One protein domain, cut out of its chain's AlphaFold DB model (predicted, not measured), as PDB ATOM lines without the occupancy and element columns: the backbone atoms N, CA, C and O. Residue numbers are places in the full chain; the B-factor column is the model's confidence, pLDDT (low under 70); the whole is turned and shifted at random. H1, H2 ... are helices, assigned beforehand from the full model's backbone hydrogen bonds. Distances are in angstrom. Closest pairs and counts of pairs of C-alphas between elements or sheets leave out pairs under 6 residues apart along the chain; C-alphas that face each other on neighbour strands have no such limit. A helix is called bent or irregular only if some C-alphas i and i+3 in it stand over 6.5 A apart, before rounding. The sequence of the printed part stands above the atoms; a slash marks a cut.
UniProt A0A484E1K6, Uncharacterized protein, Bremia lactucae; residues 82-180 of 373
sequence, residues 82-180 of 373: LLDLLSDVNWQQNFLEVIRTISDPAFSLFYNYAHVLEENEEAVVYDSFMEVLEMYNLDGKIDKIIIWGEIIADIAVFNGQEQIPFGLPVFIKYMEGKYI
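What this domain is: This is residues 82 to 180 of the 373 residues of an uncharacterized protein of Bremia lactucae (UniProt A0A484E1K6). Look for two small groups of helices side by side: short H1 with H3 and H4, and H2 with the hairpin of H5 and H6. In each group the longer helices cross steeply, and the chain passes from one group to the other between H1 and H2, H2 and H3, and H4 and H5. The printed part has 99 residues with six named helices, H1 to H6 in chain order, and no named strand; the class is all helix. It is compact, with a radius of gyration of the C-alphas of 12.9 A and spans of 39 by 29 by 27 A.

How they stand to each other: Start at H1, residues 82 to 86, which touches H4, residues 125 to 135; their closest C-alphas, Leu 83 and Val 132, are 5.8 A apart. H3, residues 105 to 119, touches H4 at a steep tilt of 60 degrees, opposite ways, closest at the C-alphas of Ala 114 and Val 125, 5.4 A. H2, residues 95 to 102, touches residues 141 to 149 of H5, residues 139 to 158, at 58 degrees, a steep tilt; the closest C-alphas, Phe 95 and Ile 145, are 6.0 A apart. H5 and H6, residues 168 to 180, form a helical hairpin at 39 degrees, closest at the C-alphas of Ile 146 and Ile 172, 5.6 A. H3 and H5 are apart. Every O i to N i+4 pair is within hydrogen-bond range in H1, H2, H4 and H6, against 10 of 11 in H3 and 14 of 16 in H5.

Where its parts are: Find C-alpha 82 at (49.954, 17.399, 28.657), where H1 begins; H1 spans 6.3 A, H2 10.7 A, H3 22.1 A and H4 15.9 A. H5 runs 29.4 A with a kink of 29 degrees near residue 146, and is irregular, C-alphas 140 and 143 being 7.8 A apart. H6 runs 17.7 A to C-alpha 180 at (34.410, 30.407, 37.802).

The domain as a whole: The C-alphas farthest apart, Glu 121 and Asn 159, are 39.6 A apart. The printed part has no cut, and no link is long. Look at residues 160 to 167 for pLDDT under 70.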
ATOM      1  N   LEU A  82      50.047  16.057  29.256       91.56
ATOM      2  CA  LEU A  82      49.954  17.399  28.657       91.56
ATOM      3  C   LEU A  82      51.233  18.220  28.889       91.56
ATOM      4  O   LEU A  82      51.664  18.952  27.997       91.56
ATOM      5  N   LEU A  83      51.860  18.058  30.055       90.62
ATOM      6  CA  LEU A  83      53.130  18.694  30.373       90.62
ATOM      7  C   LEU A  83      54.243  18.297  29.392       90.62
ATOM      8  O   LEU A  83      54.971  19.164  28.908       90.62
ATOM      9  N   ASP A  84      54.336  17.015  29.038       91.00
ATOM     10  CA  ASP A  84      55.329  16.523  28.079       91.00
ATOM     11  C   ASP A  84      55.094  17.113  26.684       91.00
ATOM     12  O   ASP A  84      56.039  17.504  25.997       91.00
ATOM     13  N   LEU A  85      53.826  17.230  26.270       91.38
ATOM     14  CA  LEU A  85      53.441  17.812  24.980       91.38
ATOM     15  C   LEU A  85      53.776  19.307  24.876       91.38
ATOM     16  O   LEU A  85      54.088  19.792  23.788       91.38
ATOM     17  N   LEU A  86      53.717  20.031  25.996       89.56
ATOM     18  CA  LEU A  86      53.993  21.467  26.074       89.56
ATOM     19  C   LEU A  86      55.435  21.795  26.494       89.56
ATOM     20  O   LEU A  86      55.788  22.970  26.569       89.56
ATOM     21  N   SER A  87      56.276  20.786  26.731       83.06
ATOM     22  CA  SER A  87      57.640  20.954  27.254       83.06
ATOM     23  C   SER A  87      58.563  21.794  26.359       83.06
ATOM     24  O   SER A  87      59.428  22.510  26.864       83.06
ATOM     25  N   ASP A  88      58.341  21.776  25.042       78.81
ATOM     26  CA  ASP A  88      59.109  22.563  24.066       78.81
ATOM     27  C   ASP A  88      58.649  24.032  23.964       78.81
ATOM     28  O   ASP A  88      59.280  24.847  23.280       78.81
ATOM     29  N   VAL A  89      57.550  24.400  24.630       84.12
ATOM     30  CA  VAL A  89      56.996  25.753  24.574       84.12
ATOM     31  C   VAL A  89      57.541  26.603  25.712       84.12
ATOM     32  O   VAL A  89      57.270  26.361  26.880       84.12
ATOM     33  N   ASN A  90      58.251  27.677  25.372       84.19
ATOM     34  CA  ASN A  90      58.747  28.619  26.367       84.19
ATOM     35  C   ASN A  90      57.801  29.815  26.530       84.19
ATOM     36  O   ASN A  90      57.820  30.742  25.719       84.19
ATOM     37  N   TRP A  91      57.024  29.830  27.614       89.06
ATOM     38  CA  TRP A  91      56.119  30.941  27.925       89.06
ATOM     39  C   TRP A  91      56.790  32.138  28.602       89.06
ATOM     40  O   TRP A  91      56.154  33.179  28.719       89.06
ATOM     41  N   GLN A  92      58.051  32.034  29.041       88.12
ATOM     42  CA  GLN A  92      58.813  33.136  29.661       88.12
ATOM     43  C   GLN A  92      58.056  33.904  30.767       88.12
ATOM     44  O   GLN A  92      58.223  35.114  30.905       88.12
ATOM     45  N   GLN A  93      57.202  33.226  31.545       87.69
ATOM     46  CA  GLN A  93      56.321  33.856  32.548       87.69
ATOM     47  C   GLN A  93      55.395  34.948  31.967       87.69
ATOM     48  O   GLN A  93      54.973  35.874  32.662       87.69
ATOM     49  N   ASN A  94      55.061  34.859  30.679       92.38
ATOM     50  CA  ASN A  94      54.223  35.809  29.968       92.38
ATOM     51  C   ASN A  94      52.915  35.147  29.517       92.38
ATOM     52  O   ASN A  94      52.891  34.336  28.592       92.38
ATOM     53  N   PHE A  95      51.801  35.564  30.119       92.50
ATOM     54  CA  PHE A  95      50.474  35.040  29.787       92.50
ATOM     55  C   PHE A  95      50.073  35.280  28.316       92.50
ATOM     56  O   PHE A  95      49.276  34.523  27.767       92.50
ATOM     57  N   LEU A  96      50.634  36.291  27.638       91.75
ATOM     58  CA  LEU A  96      50.381  36.505  26.209       91.75
ATOM     59  C   LEU A  96      51.016  35.411  25.339       91.75
ATOM     60  O   LEU A  96      50.461  35.077  24.294       91.75
ATOM     61  N   GLU A  97      52.143  34.829  25.762       92.56
ATOM     62  CA  GLU A  97      52.735  33.681  25.062       92.56
ATOM     63  C   GLU A  97      51.896  32.414  25.260       92.56
ATOM     64  O   GLU A  97      51.774  31.615  24.331       92.56
ATOM     65  N   VAL A  98      51.229  32.266  26.412       92.81
ATOM     66  CA  VAL A  98      50.237  31.197  26.631       92.81
ATOM     67  C   VAL A  98      49.110  31.317  25.609       92.81
ATOM     68  O   VAL A  98      48.812  30.363  24.898       92.81
ATOM     69  N   ILE A  99      48.529  32.510  25.453       91.69
ATOM     70  CA  ILE A  99      47.429  32.728  24.501       91.69
ATOM     71  C   ILE A  99      47.883  32.484  23.055       91.69
ATOM     72  O   ILE A  99      47.156  31.866  22.275       91.69
ATOM     73  N   ARG A 100      49.099  32.911  22.690       88.94
ATOM     74  CA  ARG A 100      49.689  32.610  21.373       88.94
ATOM     75  C   ARG A 100      49.861  31.112  21.144       88.94
ATOM     76  O   ARG A 100      49.583  30.641  20.049       88.94
ATOM     77  N   THR A 101      50.280  30.384  22.174       90.31
ATOM     78  CA  THR A 101      50.428  28.925  22.144       90.31
ATOM     79  C   THR A 101      49.079  28.249  21.934       90.31
ATOM     80  O   THR A 101      48.951  27.430  21.034       90.31
ATOM     81  N   ILE A 102      48.058  28.647  22.699       90.75
ATOM     82  CA  ILE A 102      46.688  28.121  22.576       90.75
ATOM     83  C   ILE A 102      46.099  28.412  21.189       90.75
ATOM     84  O   ILE A 102      45.313  27.631  20.659       90.75
ATOM     85  N   SER A 103      46.492  29.536  20.590       85.88
ATOM     86  CA  SER A 103      46.065  29.927  19.246       85.88
ATOM     87  C   SER A 103      46.713  29.100  18.129       85.88
ATOM     88  O   SER A 103      46.260  29.173  16.984       85.88
ATOM     89  N   ASP A 104      47.776  28.344  18.421       86.25
ATOM     90  CA  ASP A 104      48.442  27.492  17.442       86.25
ATOM     91  C   ASP A 104      47.593  26.239  17.151       86.25
ATOM     92  O   ASP A 104      47.144  25.566  18.083       86.25
ATOM     93  N   PRO A 105      47.409  25.848  15.877       83.12
ATOM     94  CA  PRO A 105      46.672  24.635  15.530       83.12
ATOM     95  C   PRO A 105      47.200  23.348  16.184       83.12
ATOM     96  O   PRO A 105      46.424  22.411  16.377       83.12
ATOM     97  N   ALA A 106      48.490  23.289  16.538       88.12
ATOM     98  CA  ALA A 106      49.052  22.178  17.303       88.12
ATOM     99  C   ALA A 106      48.379  22.014  18.671       88.12
ATOM    100  O   ALA A 106      48.060  20.893  19.069       88.12
ATOM    101  N   PHE A 107      48.098  23.125  19.358       90.88
ATOM    102  CA  PHE A 107      47.511  23.093  20.691       90.88
ATOM    103  C   PHE A 107      46.117  22.466  20.687       90.88
ATOM    104  O   PHE A 107      45.795  21.691  21.581       90.88
ATOM    105  N   SER A 108      45.304  22.703  19.652       87.75
ATOM    106  CA  SER A 108      43.996  22.043  19.521       87.75
ATOM    107  C   SER A 108      44.112  20.515  19.533       87.75
ATOM    108  O   SER A 108      43.247  19.824  20.078       87.75
ATOM    109  N   LEU A 109      45.180  19.958  18.953       90.50
ATOM    110  CA  LEU A 109      45.411  18.519  18.987       90.50
ATOM    111  C   LEU A 109      45.737  18.039  20.404       90.50
ATOM    112  O   LEU A 109      45.183  17.030  20.833       90.50
ATOM    113  N   PHE A 110      46.575  18.775  21.131       93.38
ATOM    114  CA  PHE A 110      46.922  18.462  22.516       93.38
ATOM    115  C   PHE A 110      45.735  18.610  23.460       93.38
ATOM    116  O   PHE A 110      45.519  17.745  24.296       93.38
ATOM    117  N   TYR A 111      44.913  19.641  23.279       92.19
ATOM    118  CA  TYR A 111      43.681  19.817  24.035       92.19
ATOM    119  C   TYR A 111      42.709  18.652  23.807       92.19
ATOM    120  O   TYR A 111      42.182  18.090  24.761       92.19
ATOM    121  N   ASN A 112      42.532  18.217  22.554       92.00
ATOM    122  CA  ASN A 112      41.733  17.025  22.252       92.00
ATOM    123  C   ASN A 112      42.308  15.762  22.907       92.00
ATOM    124  O   ASN A 112      41.549  14.898  23.326       92.00
ATOM    125  N   TYR A 113      43.633  15.637  22.963       94.62
ATOM    126  CA  TYR A 113      44.287  14.512  23.622       94.62
ATOM    127  C   TYR A 113      44.140  14.560  25.147       94.62
ATOM    128  O   TYR A 113      43.918  13.527  25.765       94.62
ATOM    129  N   ALA A 114      44.190  15.745  25.754       94.12
ATOM    130  CA  ALA A 114      43.962  15.907  27.184       94.12
ATOM    131  C   ALA A 114      42.562  15.405  27.583       94.12
ATOM    132  O   ALA A 114      42.424  14.730  28.597       94.12
ATOM    133  N   HIS A 115      41.537  15.648  26.756       92.88
ATOM    134  CA  HIS A 115      40.203  15.066  26.972       92.88
ATOM    135  C   HIS A 115      40.208  13.535  26.884       92.88
ATOM    136  O   HIS A 115      39.513  12.879  27.648       92.88
ATOM    137  N   VAL A 116      41.036  12.948  26.014       94.81
ATOM    138  CA  VAL A 116      41.222  11.488  25.976       94.81
ATOM    139  C   VAL A 116      41.877  10.977  27.265       94.81
ATOM    140  O   VAL A 116      41.484   9.920  27.750       94.81
ATOM    141  N   LEU A 117      42.839  11.703  27.847       94.69
ATOM    142  CA  LEU A 117      43.403  11.353  29.159       94.69
ATOM    143  C   LEU A 117      42.327  11.376  30.257       94.69
ATOM    144  O   LEU A 117      42.273  10.451  31.066       94.69
ATOM    145  N   GLU A 118      41.443  12.376  30.248       93.94
ATOM    146  CA  GLU A 118      40.337  12.498  31.210       93.94
ATOM    147  C   GLU A 118      39.305  11.375  31.048       93.94
ATOM    148  O   GLU A 118      38.909  10.756  32.034       93.94
ATOM    149  N   GLU A 119      38.934  11.029  29.812       93.31
ATOM    150  CA  GLU A 119      38.042   9.897  29.512       93.31
ATOM    151  C   GLU A 119      38.609   8.542  29.967       93.31
ATOM    152  O   GLU A 119      37.842   7.626  30.266       93.31
ATOM    153  N   ASN A 120      39.938   8.404  30.013       92.56
ATOM    154  CA  ASN A 120      40.619   7.199  30.493       92.56
ATOM    155  C   ASN A 120      40.981   7.268  31.989       92.56
ATOM    156  O   ASN A 120      41.673   6.379  32.474       92.56
ATOM    157  N   GLU A 121      40.512   8.290  32.715       91.19
ATOM    158  CA  GLU A 121      40.803   8.515  34.140       91.19
ATOM    159  C   GLU A 121      42.311   8.664  34.456       91.19
ATOM    160  O   GLU A 121      42.735   8.485  35.598       91.19
ATOM    161  N   GLU A 122      43.131   9.015  33.459       92.19
ATOM    162  CA  GLU A 122      44.587   9.167  33.607       92.19
ATOM    163  C   GLU A 122      44.964  10.561  34.131       92.19
ATOM    164  O   GLU A 122      45.894  10.700  34.927       92.19
ATOM    165  N   ALA A 123      44.248  11.606  33.695       90.94
ATOM    166  CA  ALA A 123      44.462  12.981  34.146       90.94
ATOM    167  C   ALA A 123      43.240  13.871  33.887       90.94
ATOM    168  O   ALA A 123      42.602  13.766  32.845       90.94
ATOM    169  N   VAL A 124      42.951  14.808  34.793       91.75
ATOM    170  CA  VAL A 124      41.927  15.843  34.575       91.75
ATOM    171  C   VAL A 124      42.515  16.953  33.698       91.75
ATOM    172  O   VAL A 124      43.620  17.437  33.965       91.75
ATOM    173  N   VAL A 125      41.787  17.381  32.659       92.06
ATOM    174  CA  VAL A 125      42.271  18.390  31.692       92.06
ATOM    175  C   VAL A 125      42.634  19.707  32.378       92.06
ATOM    176  O   VAL A 125      43.701  20.264  32.113       92.06
ATOM    177  N   TYR A 126      41.756  20.200  33.256       92.81
ATOM    178  CA  TYR A 126      41.966  21.451  33.984       92.81
ATOM    179  C   TYR A 126      43.208  21.384  34.878       92.81
ATOM    180  O   TYR A 126      44.096  22.222  34.734       92.81
ATOM    181  N   ASP A 127      43.318  20.349  35.714       92.88
ATOM    182  CA  ASP A 127      44.448  20.164  36.634       92.88
ATOM    183  C   ASP A 127      45.775  20.042  35.877       92.88
ATOM    184  O   ASP A 127      46.767  20.664  36.249       92.88
ATOM    185  N   SER A 128      45.773  19.323  34.750       92.62
ATOM    186  CA  SER A 128      46.955  19.185  33.894       92.62
ATOM    187  C   SER A 128      47.406  20.531  33.331       92.62
ATOM    188  O   SER A 128      48.597  20.817  33.265       92.62
ATOM    189  N   PHE A 129      46.473  21.384  32.899       93.12
ATOM    190  CA  PHE A 129      46.826  22.716  32.409       93.12
ATOM    191  C   PHE A 129      47.315  23.627  33.543       93.12
ATOM    192  O   PHE A 129      48.254  24.401  33.348       93.12
ATOM    193  N   MET A 130      46.711  23.507  34.725       94.06
ATOM    194  CA  MET A 130      47.123  24.228  35.926       94.06
ATOM    195  C   MET A 130      48.547  23.881  36.355       94.06
ATOM    196  O   MET A 130      49.323  24.795  36.632       94.06
ATOM    197  N   GLU A 131      48.926  22.603  36.309       93.00
ATOM    198  CA  GLU A 131      50.297  22.148  36.569       93.00
ATOM    199  C   GLU A 131      51.298  22.803  35.603       93.00
ATOM    200  O   GLU A 131      52.339  23.323  36.015       93.00
ATOM    201  N   VAL A 132      50.959  22.867  34.310       92.19
ATOM    202  CA  VAL A 132      51.817  23.527  33.316       92.19
ATOM    203  C   VAL A 132      51.937  25.025  33.615       92.19
ATOM    204  O   VAL A 132      53.038  25.570  33.561       92.19
ATOM    205  N   LEU A 133      50.844  25.711  33.959       93.94
ATOM    206  CA  LEU A 133      50.902  27.127  34.337       93.94
ATOM    207  C   LEU A 133      51.760  27.362  35.587       93.94
ATOM    208  O   LEU A 133      52.552  28.309  35.603       93.94
ATOM    209  N   GLU A 134      51.633  26.513  36.607       93.62
ATOM    210  CA  GLU A 134      52.401  26.596  37.852       93.62
ATOM    211  C   GLU A 134      53.908  26.479  37.586       93.62
ATOM    212  O   GLU A 134      54.690  27.298  38.076       93.62
ATOM    213  N   MET A 135      54.329  25.563  36.706       92.06
ATOM    214  CA  MET A 135      55.739  25.427  36.311       92.06
ATOM    215  C   MET A 135      56.340  26.707  35.715       92.06
ATOM    216  O   MET A 135      57.546  26.946  35.831       92.06
ATOM    217  N   TYR A 136      55.507  27.557  35.113       92.31
ATOM    218  CA  TYR A 136      55.904  28.857  34.572       92.31
ATOM    219  C   TYR A 136      55.537  30.044  35.481       92.31
ATOM    220  O   TYR A 136      55.745  31.185  35.070       92.31
ATOM    221  N   ASN A 137      55.063  29.820  36.713       93.50
ATOM    222  CA  ASN A 137      54.553  30.849  37.637       93.50
ATOM    223  C   ASN A 137      53.436  31.717  37.016       93.50
ATOM    224  O   ASN A 137      53.415  32.946  37.152       93.50
ATOM    225  N   LEU A 138      52.542  31.079  36.259       94.94
ATOM    226  CA  LEU A 138      51.432  31.702  35.532       94.94
ATOM    227  C   LEU A 138      50.049  31.278  36.050       94.94
ATOM    228  O   LEU A 138      49.039  31.789  35.568       94.94
ATOM    229  N   ASP A 139      49.992  30.407  37.051       93.00
ATOM    230  CA  ASP A 139      48.783  29.979  37.762       93.00
ATOM    231  C   ASP A 139      48.017  31.179  38.357       93.00
ATOM    232  O   ASP A 139      46.805  31.303  38.204       93.00
ATOM    233  N   GLY A 140      48.726  32.179  38.887       92.19
ATOM    234  CA  GLY A 140      48.141  33.452  39.331       92.19
ATOM    235  C   GLY A 140      47.770  34.438  38.206       92.19
ATOM    236  O   GLY A 140      47.754  35.655  38.442       92.19
ATOM    237  N   LYS A 141      47.606  33.967  36.961       94.44
ATOM    238  CA  LYS A 141      47.259  34.773  35.769       94.44
ATOM    239  C   LYS A 141      46.108  34.186  34.946       94.44
ATOM    240  O   LYS A 141      45.879  34.667  33.835       94.44
ATOM    241  N   ILE A 142      45.398  33.171  35.449       94.75
ATOM    242  CA  ILE A 142      44.276  32.529  34.737       94.75
ATOM    243  C   ILE A 142      43.216  33.557  34.328       94.75
ATOM    244  O   ILE A 142      42.773  33.557  33.183       94.75
ATOM    245  N   ASP A 143      42.882  34.484  35.228       93.44
ATOM    246  CA  ASP A 143      41.978  35.609  34.982       93.44
ATOM    247  C   ASP A 143      42.366  36.389  33.713       93.44
ATOM    248  O   ASP A 143      41.541  36.628  32.830       93.44
ATOM    249  N   LYS A 144      43.653  36.726  33.580       94.56
ATOM    250  CA  LYS A 144      44.196  37.442  32.423       94.56
ATOM    251  C   LYS A 144      44.217  36.572  31.178       94.56
ATOM    252  O   LYS A 144      43.946  37.096  30.103       94.56
ATOM    253  N   ILE A 145      44.542  35.285  31.304       95.25
ATOM    254  CA  ILE A 145      44.537  34.339  30.180       95.25
ATOM    255  C   ILE A 145      43.128  34.240  29.590       95.25
ATOM    256  O   ILE A 145      42.985  34.363  28.376       95.25
ATOM    257  N   ILE A 146      42.102  34.100  30.438       94.69
ATOM    258  CA  ILE A 146      40.696  34.064  30.022       94.69
ATOM    259  C   ILE A 146      40.311  35.389  29.359       94.69
ATOM    260  O   ILE A 146      39.978  35.391  28.179       94.69
ATOM    261  N   ILE A 147      40.449  36.523  30.063       92.38
ATOM    262  CA  ILE A 147      40.029  37.848  29.562       92.38
ATOM    263  C   ILE A 147      40.683  38.177  28.215       92.38
ATOM    264  O   ILE A 147      40.019  38.593  27.268       92.38
ATOM    265  N   TRP A 148      42.003  38.014  28.108       93.56
ATOM    266  CA  TRP A 148      42.708  38.341  26.870       93.56
ATOM    267  C   TRP A 148      42.473  37.306  25.771       93.56
ATOM    268  O   TRP A 148      42.471  37.672  24.596       93.56
ATOM    269  N   GLY A 149      42.251  36.041  26.132       92.81
ATOM    270  CA  GLY A 149      41.851  34.996  25.199       92.81
ATOM    271  C   GLY A 149      40.492  35.283  24.558       92.81
ATOM    272  O   GLY A 149      40.383  35.188  23.337       92.81
ATOM    273  N   GLU A 150      39.501  35.715  25.349       90.31
ATOM    274  CA  GLU A 150      38.187  36.173  24.867       90.31
ATOM    275  C   GLU A 150      38.343  37.355  23.898       90.31
ATOM    276  O   GLU A 150      37.885  37.293  22.761       90.31
ATOM    277  N   ILE A 151      39.084  38.397  24.298       90.69
ATOM    278  CA  ILE A 151      39.313  39.587  23.460       90.69
ATOM    279  C   ILE A 151      39.962  39.215  22.119       90.69
ATOM    280  O   ILE A 151      39.564  39.717  21.068       90.69
ATOM    281  N   ILE A 152      40.981  38.353  22.135       88.69
ATOM    282  CA  ILE A 152      41.681  37.935  20.915       88.69
ATOM    283  C   ILE A 152      40.766  37.088  20.024       88.69
ATOM    284  O   ILE A 152      40.760  37.287  18.805       88.69
ATOM    285  N   ALA A 153      39.975  36.188  20.611       86.25
ATOM    286  CA  ALA A 153      38.971  35.413  19.892       86.25
ATOM    287  C   ALA A 153      37.934  36.323  19.211       86.25
ATOM    288  O   ALA A 153      37.687  36.177  18.012       86.25
ATOM    289  N   ASP A 154      37.398  37.306  19.934       84.25
ATOM    290  CA  ASP A 154      36.403  38.250  19.418       84.25
ATOM    291  C   ASP A 154      36.961  39.123  18.289       84.25
ATOM    292  O   ASP A 154      36.307  39.316  17.262       84.25
ATOM    293  N   ILE A 155      38.198  39.617  18.429       84.44
ATOM    294  CA  ILE A 155      38.878  40.391  17.381       84.44
ATOM    295  C   ILE A 155      39.076  39.545  16.116       84.44
ATOM    296  O   ILE A 155      38.890  40.053  15.006       84.44
ATOM    297  N   ALA A 156      39.447  38.269  16.255       79.12
ATOM    298  CA  ALA A 156      39.616  37.368  15.116       79.12
ATOM    299  C   ALA A 156      38.289  37.161  14.364       79.12
ATOM    300  O   ALA A 156      38.251  37.287  13.136       79.12
ATOM    301  N   VAL A 157      37.193  36.940  15.101       76.75
ATOM    302  CA  VAL A 157      35.837  36.815  14.542       76.75
ATOM    303  C   VAL A 157      35.409  38.109  13.843       76.75
ATOM    304  O   VAL A 157      34.962  38.070  12.696       76.75
ATOM    305  N   PHE A 158      35.585  39.266  14.490       75.94
ATOM    306  CA  PHE A 158      35.195  40.569  13.942       75.94
ATOM    307  C   PHE A 158      35.937  40.913  12.645       75.94
ATOM    308  O   PHE A 158      35.348  41.450  11.709       75.94
ATOM    309  N   ASN A 159      37.223  40.567  12.559       77.44
ATOM    310  CA  ASN A 159      38.042  40.815  11.374       77.44
ATOM    311  C   ASN A 159      37.779  39.830  10.221       77.44
ATOM    312  O   ASN A 159      38.495  39.869   9.220       77.44
ATOM    313  N   GLY A 160      36.785  38.941  10.346       60.94
ATOM    314  CA  GLY A 160      36.456  37.957   9.316       60.94
ATOM    315  C   GLY A 160      37.594  36.973   9.053       60.94
ATOM    316  O   GLY A 160      37.699  36.440   7.948       60.94
ATOM    317  N   GLN A 161      38.474  36.748  10.036       64.19
ATOM    318  CA  GLN A 161      39.487  35.708   9.922       64.19
ATOM    319  C   GLN A 161      38.763  34.358   9.986       64.19
ATOM    320  O   GLN A 161      38.398  33.888  11.057       64.19
ATOM    321  N   GLU A 162      38.537  33.739   8.821       50.09
ATOM    322  CA  GLU A 162      37.897  32.412   8.699       50.09
ATOM    323  C   GLU A 162      38.628  31.336   9.518       50.09
ATOM    324  O   GLU A 162      38.036  30.347   9.940       50.09
ATOM    325  N   GLN A 163      39.915  31.561   9.792       52.38
ATOM    326  CA  GLN A 163      40.686  30.805  10.767       52.38
ATOM    327  C   GLN A 163      40.581  31.496  12.125       52.38
ATOM    328  O   GLN A 163      41.512  32.162  12.574       52.38
ATOM    329  N   ILE A 164      39.439  31.311  12.789       54.31
ATOM    330  CA  ILE A 164      39.379  31.408  14.249       54.31
ATOM    331  C   ILE A 164      40.591  30.621  14.781       54.31
ATOM    332  O   ILE A 164      40.774  29.485  14.330       54.31
ATOM    333  N   PRO A 165      41.432  31.177  15.677       60.47
ATOM    334  CA  PRO A 165      42.563  30.444  16.243       60.47
ATOM    335  C   PRO A 165      42.062  29.094  16.762       60.47
ATOM    336  O   PRO A 165      41.220  29.042  17.662       60.47
ATOM    337  N   PHE A 166      42.471  28.016  16.087       60.00
ATOM    338  CA  PHE A 166      41.834  26.707  16.190       60.00
ATOM    339  C   PHE A 166      41.872  26.241  17.645       60.00
ATOM    340  O   PHE A 166      42.928  25.919  18.173       60.00
ATOM    341  N   GLY A 167      40.708  26.214  18.293       69.38
ATOM    342  CA  GLY A 167      40.573  25.783  19.680       69.38
ATOM    343  C   GLY A 167      40.662  26.885  20.736       69.38
ATOM    344  O   GLY A 167      40.223  26.609  21.844       69.38
ATOM    345  N   LEU A 168      41.100  28.119  20.433       84.94
ATOM    346  CA  LEU A 168      41.184  29.185  21.446       84.94
ATOM    347  C   LEU A 168      39.817  29.507  22.073       84.94
ATOM    348  O   LEU A 168      39.726  29.410  23.290       84.94
ATOM    349  N   PRO A 169      38.729  29.802  21.331       86.06
ATOM    350  CA  PRO A 169      37.449  30.109  21.980       86.06
ATOM    351  C   PRO A 169      36.890  28.927  22.780       86.06
ATOM    352  O   PRO A 169      36.314  29.110  23.847       86.06
ATOM    353  N   VAL A 170      37.081  27.702  22.276       86.44
ATOM    354  CA  VAL A 170      36.625  26.472  22.942       86.44
ATOM    355  C   VAL A 170      37.396  26.252  24.242       86.44
ATOM    356  O   VAL A 170      36.792  25.978  25.274       86.44
ATOM    357  N   PHE A 171      38.717  26.409  24.196       90.25
ATOM    358  CA  PHE A 171      39.597  26.280  25.347       90.25
ATOM    359  C   PHE A 171      39.326  27.366  26.388       90.25
ATOM    360  O   PHE A 171      39.186  27.059  27.565       90.25
ATOM    361  N   ILE A 172      39.203  28.627  25.966       92.69
ATOM    362  CA  ILE A 172      38.931  29.748  26.871       92.69
ATOM    363  C   ILE A 172      37.581  29.570  27.555       92.69
ATOM    364  O   ILE A 172      37.512  29.725  28.767       92.69
ATOM    365  N   LYS A 173      36.544  29.143  26.825       89.19
ATOM    366  CA  LYS A 173      35.242  28.831  27.423       89.19
ATOM    367  C   LYS A 173      35.321  27.675  28.429       89.19
ATOM    368  O   LYS A 173      34.688  27.735  29.479       89.19
ATOM    369  N   TYR A 174      36.094  26.630  28.127       90.75
ATOM    370  CA  TYR A 174      36.333  25.526  29.063       90.75
ATOM    371  C   TYR A 174      37.032  26.012  30.342       90.75
ATOM    372  O   TYR A 174      36.550  25.757  31.446       90.75
ATOM    373  N   MET A 175      38.134  26.755  30.191       92.56
ATOM    374  CA  MET A 175      38.899  27.312  31.308       92.56
ATOM    375  C   MET A 175      38.068  28.277  32.142       92.56
ATOM    376  O   MET A 175      38.121  28.216  33.364       92.56
ATOM    377  N   GLU A 176      37.281  29.134  31.493       91.81
ATOM    378  CA  GLU A 176      36.349  30.045  32.147       91.81
ATOM    379  C   GLU A 176      35.379  29.274  33.047       91.81
ATOM    380  O   GLU A 176      35.344  29.535  34.249       91.81
ATOM    381  N   GLY A 177      34.676  28.267  32.521       89.81
ATOM    382  CA  GLY A 177      33.722  27.476  33.306       89.81
ATOM    383  C   GLY A 177      34.349  26.815  34.540       89.81
ATOM    384  O   GLY A 177      33.793  26.890  35.640       89.81
ATOM    385  N   LYS A 178      35.539  26.215  34.390       91.00
ATOM    386  CA  LYS A 178      36.269  25.608  35.517       91.00
ATOM    387  C   LYS A 178      36.760  26.659  36.518       91.00
ATOM    388  O   LYS A 178      36.566  26.490  37.720       91.00
ATOM    389  N   TYR A 179      37.300  27.777  36.039       91.94
ATOM    390  CA  TYR A 179      37.824  28.841  36.891       91.94
ATOM    391  C   TYR A 179      36.730  29.543  37.702       91.94
ATOM    392  O   TYR A 179      36.919  29.797  38.889       91.94
ATOM    393  N   ILE A 180      35.564  29.810  37.108       90.31
ATOM    394  CA  ILE A 180      34.410  30.407  37.802       90.31
ATOM    395  C   ILE A 180      33.912  29.497  38.925       90.31
ATOM    396  O   ILE A 180      33.571  29.982  40.004       90.31
TER     397      ILE A 180